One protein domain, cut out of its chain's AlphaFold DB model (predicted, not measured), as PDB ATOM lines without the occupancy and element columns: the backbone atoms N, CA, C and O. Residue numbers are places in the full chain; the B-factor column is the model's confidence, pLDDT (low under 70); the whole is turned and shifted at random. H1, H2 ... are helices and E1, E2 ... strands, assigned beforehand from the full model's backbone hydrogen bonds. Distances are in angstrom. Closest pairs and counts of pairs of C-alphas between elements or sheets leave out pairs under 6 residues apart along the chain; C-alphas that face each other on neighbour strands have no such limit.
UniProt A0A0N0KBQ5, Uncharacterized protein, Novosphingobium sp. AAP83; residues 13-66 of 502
ATOM      1  N   GLY A  13     -34.610  23.430  32.195       87.50
ATOM      2  CA  GLY A  13     -35.351  23.791  33.402       87.50
ATOM      3  C   GLY A  13     -34.634  23.318  34.665       87.50
ATOM      4  O   GLY A  13     -34.500  24.082  35.618       87.50
ATOM      5  N   ALA A  14     -34.097  22.096  34.638       88.06
ATOM      6  CA  ALA A  14     -33.309  21.544  35.735       88.06
ATOM      7  C   ALA A  14     -31.995  22.316  35.953       88.06
ATOM      8  O   ALA A  14     -31.648  22.616  37.092       88.06
ATOM      9  N   VAL A  15     -31.295  22.699  34.877       89.94
ATOM     10  CA  VAL A  15     -30.054  23.494  34.965       89.94
ATOM     11  C   VAL A  15     -30.315  24.888  35.547       89.94
ATOM     12  O   VAL A  15     -29.549  25.345  36.390       89.94
ATOM     13  N   MET A  16     -31.404  25.552  35.144       90.19
ATOM     14  CA  MET A  16     -31.789  26.852  35.711       90.19
ATOM     15  C   MET A  16     -32.165  26.745  37.191       90.19
ATOM     16  O   MET A  16     -31.722  27.565  37.989       90.19
ATOM     17  N   ALA A  17     -32.949  25.729  37.567       91.69
ATOM     18  CA  ALA A  17     -33.310  25.495  38.963       91.69
ATOM     19  C   ALA A  17     -32.071  25.232  39.832       91.69
ATOM     20  O   ALA A  17     -31.966  25.776  40.930       91.69
ATOM     21  N   LEU A  18     -31.112  24.459  39.312       93.31
ATOM     22  CA  LEU A  18     -29.832  24.224  39.973       93.31
ATOM     23  C   LEU A  18     -29.003  25.510  40.099       93.31
ATOM     24  O   LEU A  18     -28.377  25.712  41.130       93.31
ATOM     25  N   GLY A  19     -29.017  26.391  39.095       92.38
ATOM     26  CA  GLY A  19     -28.361  27.703  39.164       92.38
ATOM     27  C   GLY A  19     -28.901  28.564  40.309       92.38
ATOM     28  O   GLY A  19     -28.127  29.040  41.137       92.38
ATOM     29  N   THR A  20     -30.230  28.669  40.424       93.12
ATOM     30  CA  THR A  20     -30.890  29.377  41.535       93.12
ATOM     31  C   THR A  20     -30.534  28.770  42.892       93.12
ATOM     32  O   THR A  20     -30.281  29.497  43.850       93.12
ATOM     33  N   GLU A  21     -30.497  27.440  42.983       93.94
ATOM     34  CA  GLU A  21     -30.129  26.740  44.216       93.94
ATOM     35  C   GLU A  21     -28.658  26.972  44.590       93.94
ATOM     36  O   GLU A  21     -28.355  27.269  45.742       93.94
ATOM     37  N   LEU A  22     -27.743  26.918  43.618       93.56
ATOM     38  CA  LEU A  22     -26.331  27.245  43.822       93.56
ATOM     39  C   LEU A  22     -26.152  28.683  44.301       93.56
ATOM     40  O   LEU A  22     -25.327  28.924  45.181       93.56
ATOM     41  N   ARG A  23     -26.932  29.629  43.765       93.81
ATOM     42  CA  ARG A  23     -26.893  31.016  44.228       93.81
ATOM     43  C   ARG A  23     -27.369  31.142  45.668       93.81
ATOM     44  O   ARG A  23     -26.677  31.747  46.478       93.81
ATOM     45  N   ARG A  24     -28.492  30.507  46.002       93.75
ATOM     46  CA  ARG A  24     -29.005  30.465  47.375       93.75
ATOM     47  C   ARG A  24     -27.956  29.906  48.342       93.75
ATOM     48  O   ARG A  24     -27.734  30.484  49.398       93.75
ATOM     49  N   ILE A  25     -27.272  28.824  47.964       92.12
ATOM     50  CA  ILE A  25     -26.197  28.243  48.778       92.12
ATOM     51  C   ILE A  25     -25.010  29.205  48.911       92.12
ATOM     52  O   ILE A  25     -24.473  29.343  50.007       92.12
ATOM     53  N   ALA A  26     -24.604  29.864  47.824       90.88
ATOM     54  CA  ALA A  26     -23.515  30.839  47.835       90.88
ATOM     55  C   ALA A  26     -23.821  32.058  48.723       90.88
ATOM     56  O   ALA A  26     -22.913  32.573  49.364       90.88
ATOM     57  N   ASP A  27     -25.083  32.487  48.798       90.19
ATOM     58  CA  ASP A  27     -25.516  33.590  49.665       90.19
ATOM     59  C   ASP A  27     -25.582  33.184  51.154       90.19
ATOM     60  O   ASP A  27     -25.455  34.031  52.038       90.19
ATOM     61  N   GLU A  28     -25.784  31.896  51.450       90.69
ATOM     62  CA  GLU A  28     -25.918  31.368  52.818       90.69
ATOM     63  C   GLU A  28     -24.605  30.857  53.424       90.69
ATOM     64  O   GLU A  28     -24.530  30.674  54.641       90.69
ATOM     65  N   ARG A  29     -23.589  30.581  52.600       90.69
ATOM     66  CA  ARG A  29     -22.345  29.927  53.023       90.69
ATOM     67  C   ARG A  29     -21.112  30.743  52.660       90.69
ATOM     68  O   ARG A  29     -21.101  31.513  51.707       90.69
ATOM     69  N   SER A  30     -20.031  30.514  53.400       90.25
ATOM     70  CA  SER A  30     -18.739  31.146  53.114       90.25
ATOM     71  C   SER A  30     -18.131  30.582  51.827       90.25
ATOM     72  O   SER A  30     -17.974  29.372  51.702       90.25
ATOM     73  N   LEU A  31     -17.772  31.450  50.876       90.69
ATOM     74  CA  LEU A  31     -17.035  31.085  49.662       90.69
ATOM     75  C   LEU A  31     -15.518  31.274  49.858       90.69
ATOM     76  O   LEU A  31     -15.112  32.135  50.636       90.69
ATOM     77  N   PRO A  32     -14.659  30.519  49.148       94.31
ATOM     78  CA  PRO A  32     -15.002  29.482  48.174       94.31
ATOM     79  C   PRO A  32     -15.465  28.174  48.815       94.31
ATOM     80  O   PRO A  32     -15.094  27.875  49.943       94.31
ATOM     81  N   ILE A  33     -16.242  27.377  48.072       93.25
ATOM     82  CA  ILE A  33     -16.734  26.055  48.508       93.25
ATOM     83  C   ILE A  33     -16.382  25.026  47.443       93.25
ATOM     84  O   ILE A  33     -16.586  25.283  46.254       93.25
ATOM     85  N   ALA A  34     -15.847  23.871  47.843       93.50
ATOM     86  CA  ALA A  34     -15.599  22.789  46.898       93.50
ATOM     87  C   ALA A  34     -16.932  22.224  46.394       93.50
ATOM     88  O   ALA A  34     -17.862  22.024  47.172       93.50
ATOM     89  N   ILE A  35     -17.026  21.941  45.097       91.06
ATOM     90  CA  ILE A  35     -18.271  21.441  44.498       91.06
ATOM     91  C   ILE A  35     -18.734  20.131  45.152       91.06
ATOM     92  O   ILE A  35     -19.929  19.955  45.389       91.06
ATOM     93  N   ASP A  36     -17.796  19.259  45.519       89.38
ATOM     94  CA  ASP A  36     -18.099  17.970  46.150       89.38
ATOM     95  C   ASP A  36     -18.695  18.128  47.559       89.38
ATOM     96  O   ASP A  36     -19.530  17.326  47.977       89.38
ATOM     97  N   ASP A  37     -18.363  19.217  48.256       88.25
ATOM     98  CA  ASP A  37     -18.884  19.536  49.588       88.25
ATOM     99  C   ASP A  37     -20.306  20.141  49.551       88.25
ATOM    100  O   ASP A  37     -20.964  20.291  50.585       88.25
ATOM    101  N   LEU A  38     -20.826  20.471  48.362       85.69
ATOM    102  CA  LEU A  38     -22.215  20.910  48.195       85.69
ATOM    103  C   LEU A  38     -23.209  19.737  48.283       85.69
ATOM    104  O   LEU A  38     -24.394  19.974  48.506       85.69
ATOM    105  N   ALA A  39     -22.741  18.490  48.119       77.25
ATOM    106  CA  ALA A  39     -23.539  17.260  48.203       77.25
ATOM    107  C   ALA A  39     -24.808  17.251  47.322       77.25
ATOM    108  O   ALA A  39     -25.818  16.634  47.658       77.25
ATOM    109  N   LEU A  40     -24.760  17.916  46.164       81.06
ATOM    110  CA  LEU A  40     -25.923  18.103  45.287       81.06
ATOM    111  C   LEU A  40     -26.312  16.842  44.496       81.06
ATOM    112  O   LEU A  40     -27.361  16.817  43.861       81.06
ATOM    113  N   GLY A  41     -25.469  15.802  44.494       82.12
ATOM    114  CA  GLY A  41     -25.728  14.550  43.769       82.12
ATOM    115  C   GLY A  41     -25.771  14.698  42.241       82.12
ATOM    116  O   GLY A  41     -26.268  13.810  41.551       82.12
ATOM    117  N   HIS A  42     -25.271  15.815  41.709       85.31
ATOM    118  CA  HIS A  42     -25.206  16.102  40.279       85.31
ATOM    119  C   HIS A  42     -23.785  15.921  39.742       85.31
ATOM    120  O   HIS A  42     -22.809  16.187  40.437       85.31
ATOM    121  N   GLU A  43     -23.666  15.511  38.476       85.50
ATOM    122  CA  GLU A  43     -22.371  15.432  37.795       85.50
ATOM    123  C   GLU A  43     -21.724  16.821  37.668       85.50
ATOM    124  O   GLU A  43     -22.406  17.816  37.397       85.50
ATOM    125  N   ALA A  44     -20.391  16.883  37.758       83.06
ATOM    126  CA  ALA A  44     -19.629  18.132  37.674       83.06
ATOM    127  C   ALA A  44     -19.942  18.955  36.407       83.06
ATOM    128  O   ALA A  44     -19.975  20.184  36.452       83.06
ATOM    129  N   ALA A  45     -20.237  18.296  35.280       84.56
ATOM    130  CA  ALA A  45     -20.617  18.966  34.036       84.56
ATOM    131  C   ALA A  45     -21.969  19.701  34.127       84.56
ATOM    132  O   ALA A  45     -22.124  20.775  33.542       84.56
ATOM    133  N   VAL A  46     -22.937  19.152  34.869       88.06
ATOM    134  CA  VAL A  46     -24.260  19.768  35.081       88.06
ATOM    135  C   VAL A  46     -24.132  20.980  35.997       88.06
ATOM    136  O   VAL A  46     -24.692  22.035  35.706       88.06
ATOM    137  N   ILE A  47     -23.326  20.859  37.053       88.88
ATOM    138  CA  ILE A  47     -23.018  21.965  37.966       88.88
ATOM    139  C   ILE A  47     -22.296  23.089  37.210       88.88
ATOM    140  O   ILE A  47     -22.695  24.247  37.303       88.88
ATOM    141  N   ALA A  48     -21.308  22.756  36.374       87.75
ATOM    142  CA  ALA A  48     -20.617  23.726  35.524       87.75
ATOM    143  C   ALA A  48     -21.577  24.478  34.587       87.75
ATOM    144  O   ALA A  48     -21.448  25.690  34.406       87.75
ATOM    145  N   ALA A  49     -22.543  23.768  33.993       87.56
ATOM    146  CA  ALA A  49     -23.566  24.370  33.145       87.56
ATOM    147  C   ALA A  49     -24.490  25.306  33.941       87.56
ATOM    148  O   ALA A  49     -24.772  26.405  33.469       87.56
ATOM    149  N   ALA A  50     -24.903  24.912  35.149       91.00
ATOM    150  CA  ALA A  50     -25.724  25.737  36.034       91.00
ATOM    151  C   ALA A  50     -25.002  27.028  36.451       91.00
ATOM    152  O   ALA A  50     -25.576  28.110  36.342       91.00
ATOM    153  N   VAL A  51     -23.714  26.940  36.803       90.56
ATOM    154  CA  VAL A  51     -22.872  28.117  37.085       90.56
ATOM    155  C   VAL A  51     -22.722  29.022  35.857       90.56
ATOM    156  O   VAL A  51     -22.656  30.231  35.999       90.56
ATOM    157  N   CYS A  52     -22.691  28.483  34.633       86.94
ATOM    158  CA  CYS A  52     -22.629  29.324  33.429       86.94
ATOM    159  C   CYS A  52     -23.931  30.095  33.155       86.94
ATOM    160  O   CYS A  52     -23.888  31.131  32.491       86.94
ATOM    161  N   VAL A  53     -25.076  29.564  33.596       87.06
ATOM    162  CA  VAL A  53     -26.381  30.229  33.467       87.06
ATOM    163  C   VAL A  53     -26.540  31.315  34.532       87.06
ATOM    164  O   VAL A  53     -27.092  32.372  34.232       87.06
ATOM    165  N   GLU A  54     -26.017  31.082  35.735       86.25
ATOM    166  CA  GLU A  54     -26.018  32.056  36.825       86.25
ATOM    167  C   GLU A  54     -24.837  33.032  36.697       86.25
ATOM    168  O   GLU A  54     -23.698  32.723  37.038       86.25
ATOM    169  N   THR A  55     -25.090  34.235  36.180       79.81
ATOM    170  CA  THR A  55     -24.019  35.154  35.749       79.81
ATOM    171  C   THR A  55     -23.150  35.708  36.876       79.81
ATOM    172  O   THR A  55     -22.078  36.250  36.609       79.81
ATOM    173  N   GLU A  56     -23.612  35.596  38.117       88.38
ATOM    174  CA  GLU A  56     -22.924  36.087  39.310       88.38
ATOM    175  C   GLU A  56     -22.206  34.975  40.089       88.38
ATOM    176  O   GLU A  56     -21.889  35.146  41.265       88.38
ATOM    177  N   LEU A  57     -21.993  33.819  39.462       92.50
ATOM    178  CA  LEU A  57     -21.165  32.755  40.006       92.50
ATOM    179  C   LEU A  57     -20.031  32.431  39.036       92.50
ATOM    180  O   LEU A  57     -20.114  32.596  37.817       92.50
ATOM    181  N   ALA A  58     -18.932  31.939  39.589       93.62
ATOM    182  CA  ALA A  58     -17.810  31.423  38.834       93.62
ATOM    183  C   ALA A  58     -17.366  30.087  39.414       93.62
ATOM    184  O   ALA A  58     -17.418  29.856  40.618       93.62
ATOM    185  N   MET A  59     -16.879  29.218  38.535       92.25
ATOM    186  CA  MET A  59     -16.277  27.953  38.926       92.25
ATOM    187  C   MET A  59     -14.830  27.916  38.448       92.25
ATOM    188  O   MET A  59     -14.547  28.190  37.277       92.25
ATOM    189  N   ALA A  60     -13.914  27.579  39.351       91.38
ATOM    190  CA  ALA A  60     -12.501  27.396  39.042       91.38
ATOM    191  C   ALA A  60     -11.905  26.317  39.948       91.38
ATOM    192  O   ALA A  60     -12.223  26.252  41.130       91.38
ATOM    193  N   ASP A  61     -11.061  25.456  39.381       88.62
ATOM    194  CA  ASP A  61     -10.329  24.409  40.106       88.62
ATOM    195  C   ASP A  61     -11.193  23.467  40.973       88.62
ATOM    196  O   ASP A  61     -10.679  22.835  41.891       88.62
ATOM    197  N   GLY A  62     -12.484  23.321  40.652       91.44
ATOM    198  CA  GLY A  62     -13.432  22.504  41.422       91.44
ATOM    199  C   GLY A  62     -14.080  23.228  42.608       91.44
ATOM    200  O   GLY A  62     -14.670  22.574  43.464       91.44
ATOM    201  N   TYR A  63     -13.990  24.559  42.656       94.62
ATOM    202  CA  TYR A  63     -14.613  25.407  43.672       94.62
ATOM    203  C   TYR A  63     -15.590  26.407  43.055       94.62
ATOM    204  O   TYR A  63     -15.394  26.872  41.926       94.62
ATOM    205  N   LEU A  64     -16.617  26.747  43.831       94.19
ATOM    206  CA  LEU A  64     -17.583  27.805  43.562       94.19
ATOM    207  C   LEU A  64     -17.119  29.134  44.172       94.19
ATOM    208  O   LEU A  64     -16.628  29.170  45.300       94.19
ATOM    209  N   PHE A  65     -17.321  30.220  43.429       94.31
ATOM    210  CA  PHE A  65     -17.005  31.600  43.801       94.31
ATOM    211  C   PHE A  65     -18.123  32.540  43.328       94.31
ATOM    212  O   PHE A  65     -18.829  32.213  42.376       94.31
ATOM    213  N   PHE A  66     -18.224  33.743  43.903       91.19
ATOM    214  CA  PHE A  66     -19.069  34.812  43.343       91.19
ATOM    215  C   PHE A  66     -18.495  35.368  42.036       91.19
ATOM    216  O   PHE A  66     -19.207  35.726  41.106       91.19
TER     217      PHE A  66
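AT A GLANCE: This is residues 13 to 66 of the 502 residues of an uncharacterized protein of Novosphingobium sp. AAP83 (UniProt A0A0N0KBQ5). A long helix, H1, makes one side of a small compact body; H3 meets its residues 15 to 22 about perpendicular, and the little hairpin E1 and E2 sits beside H3. The link after H1 folds back to the hairpin, where residues 33 to 34 pair antiparallel with residues 63 to 64 of E2, and leads into the short helix H2. The 54 printed residues hold three named helices and two named strands in the order H1 H2 H3 E1 E2; the sheet, E1 - E2, is antiparallel and the class is mostly helix. The radius of gyration of the C-alphas is 9.6 A, and they span 27 by 19 by 17 A.

HOW THE PARTS SIT: Start with H1, residues 13 to 28, which touches H3, residues 44 to 53, with residues 15 to 22 alone; the closest C-alphas, of Gly 19 and Ala 50, are 4.5 A apart, and the lines stand about perpendicular at 83 degrees. H2, residues 35 to 38, is close to H3 but not clearly touching, with the C-alphas of Ile 35 and Ala 44 closest at 7.7 A. Look next at the hairpin of E1, residues 58 to 60, and E2, residues 63 to 65: N 58 and O 65 are 2.8 A apart, N 63 and O 60 2.9 A, within hydrogen-bond range. The closest C-alphas of H3 and E1, Val 51 and Ala 58, are 6.3 A apart. H1 and E1 are apart. Every O i to N i+4 pair is within hydrogen-bond range in H1 and H3; H2 is too short for one.

IN THESE COORDINATES: Find C-alpha 13 at (-35.351, 23.791, 33.402); from there H1 runs 22.9 A to C-alpha 28. H3 runs 14.5 A from C-alpha 44 at (-19.629, 18.132, 37.674). E2 ends at C-alpha 65, at (-17.005, 31.600, 43.801).

THE WHOLE: The farthest C-alphas, Gly 13 and Ser 30, are 26.8 A apart. The printed part has no cut and no long link, and no printed residue is under 70 in pLDDT.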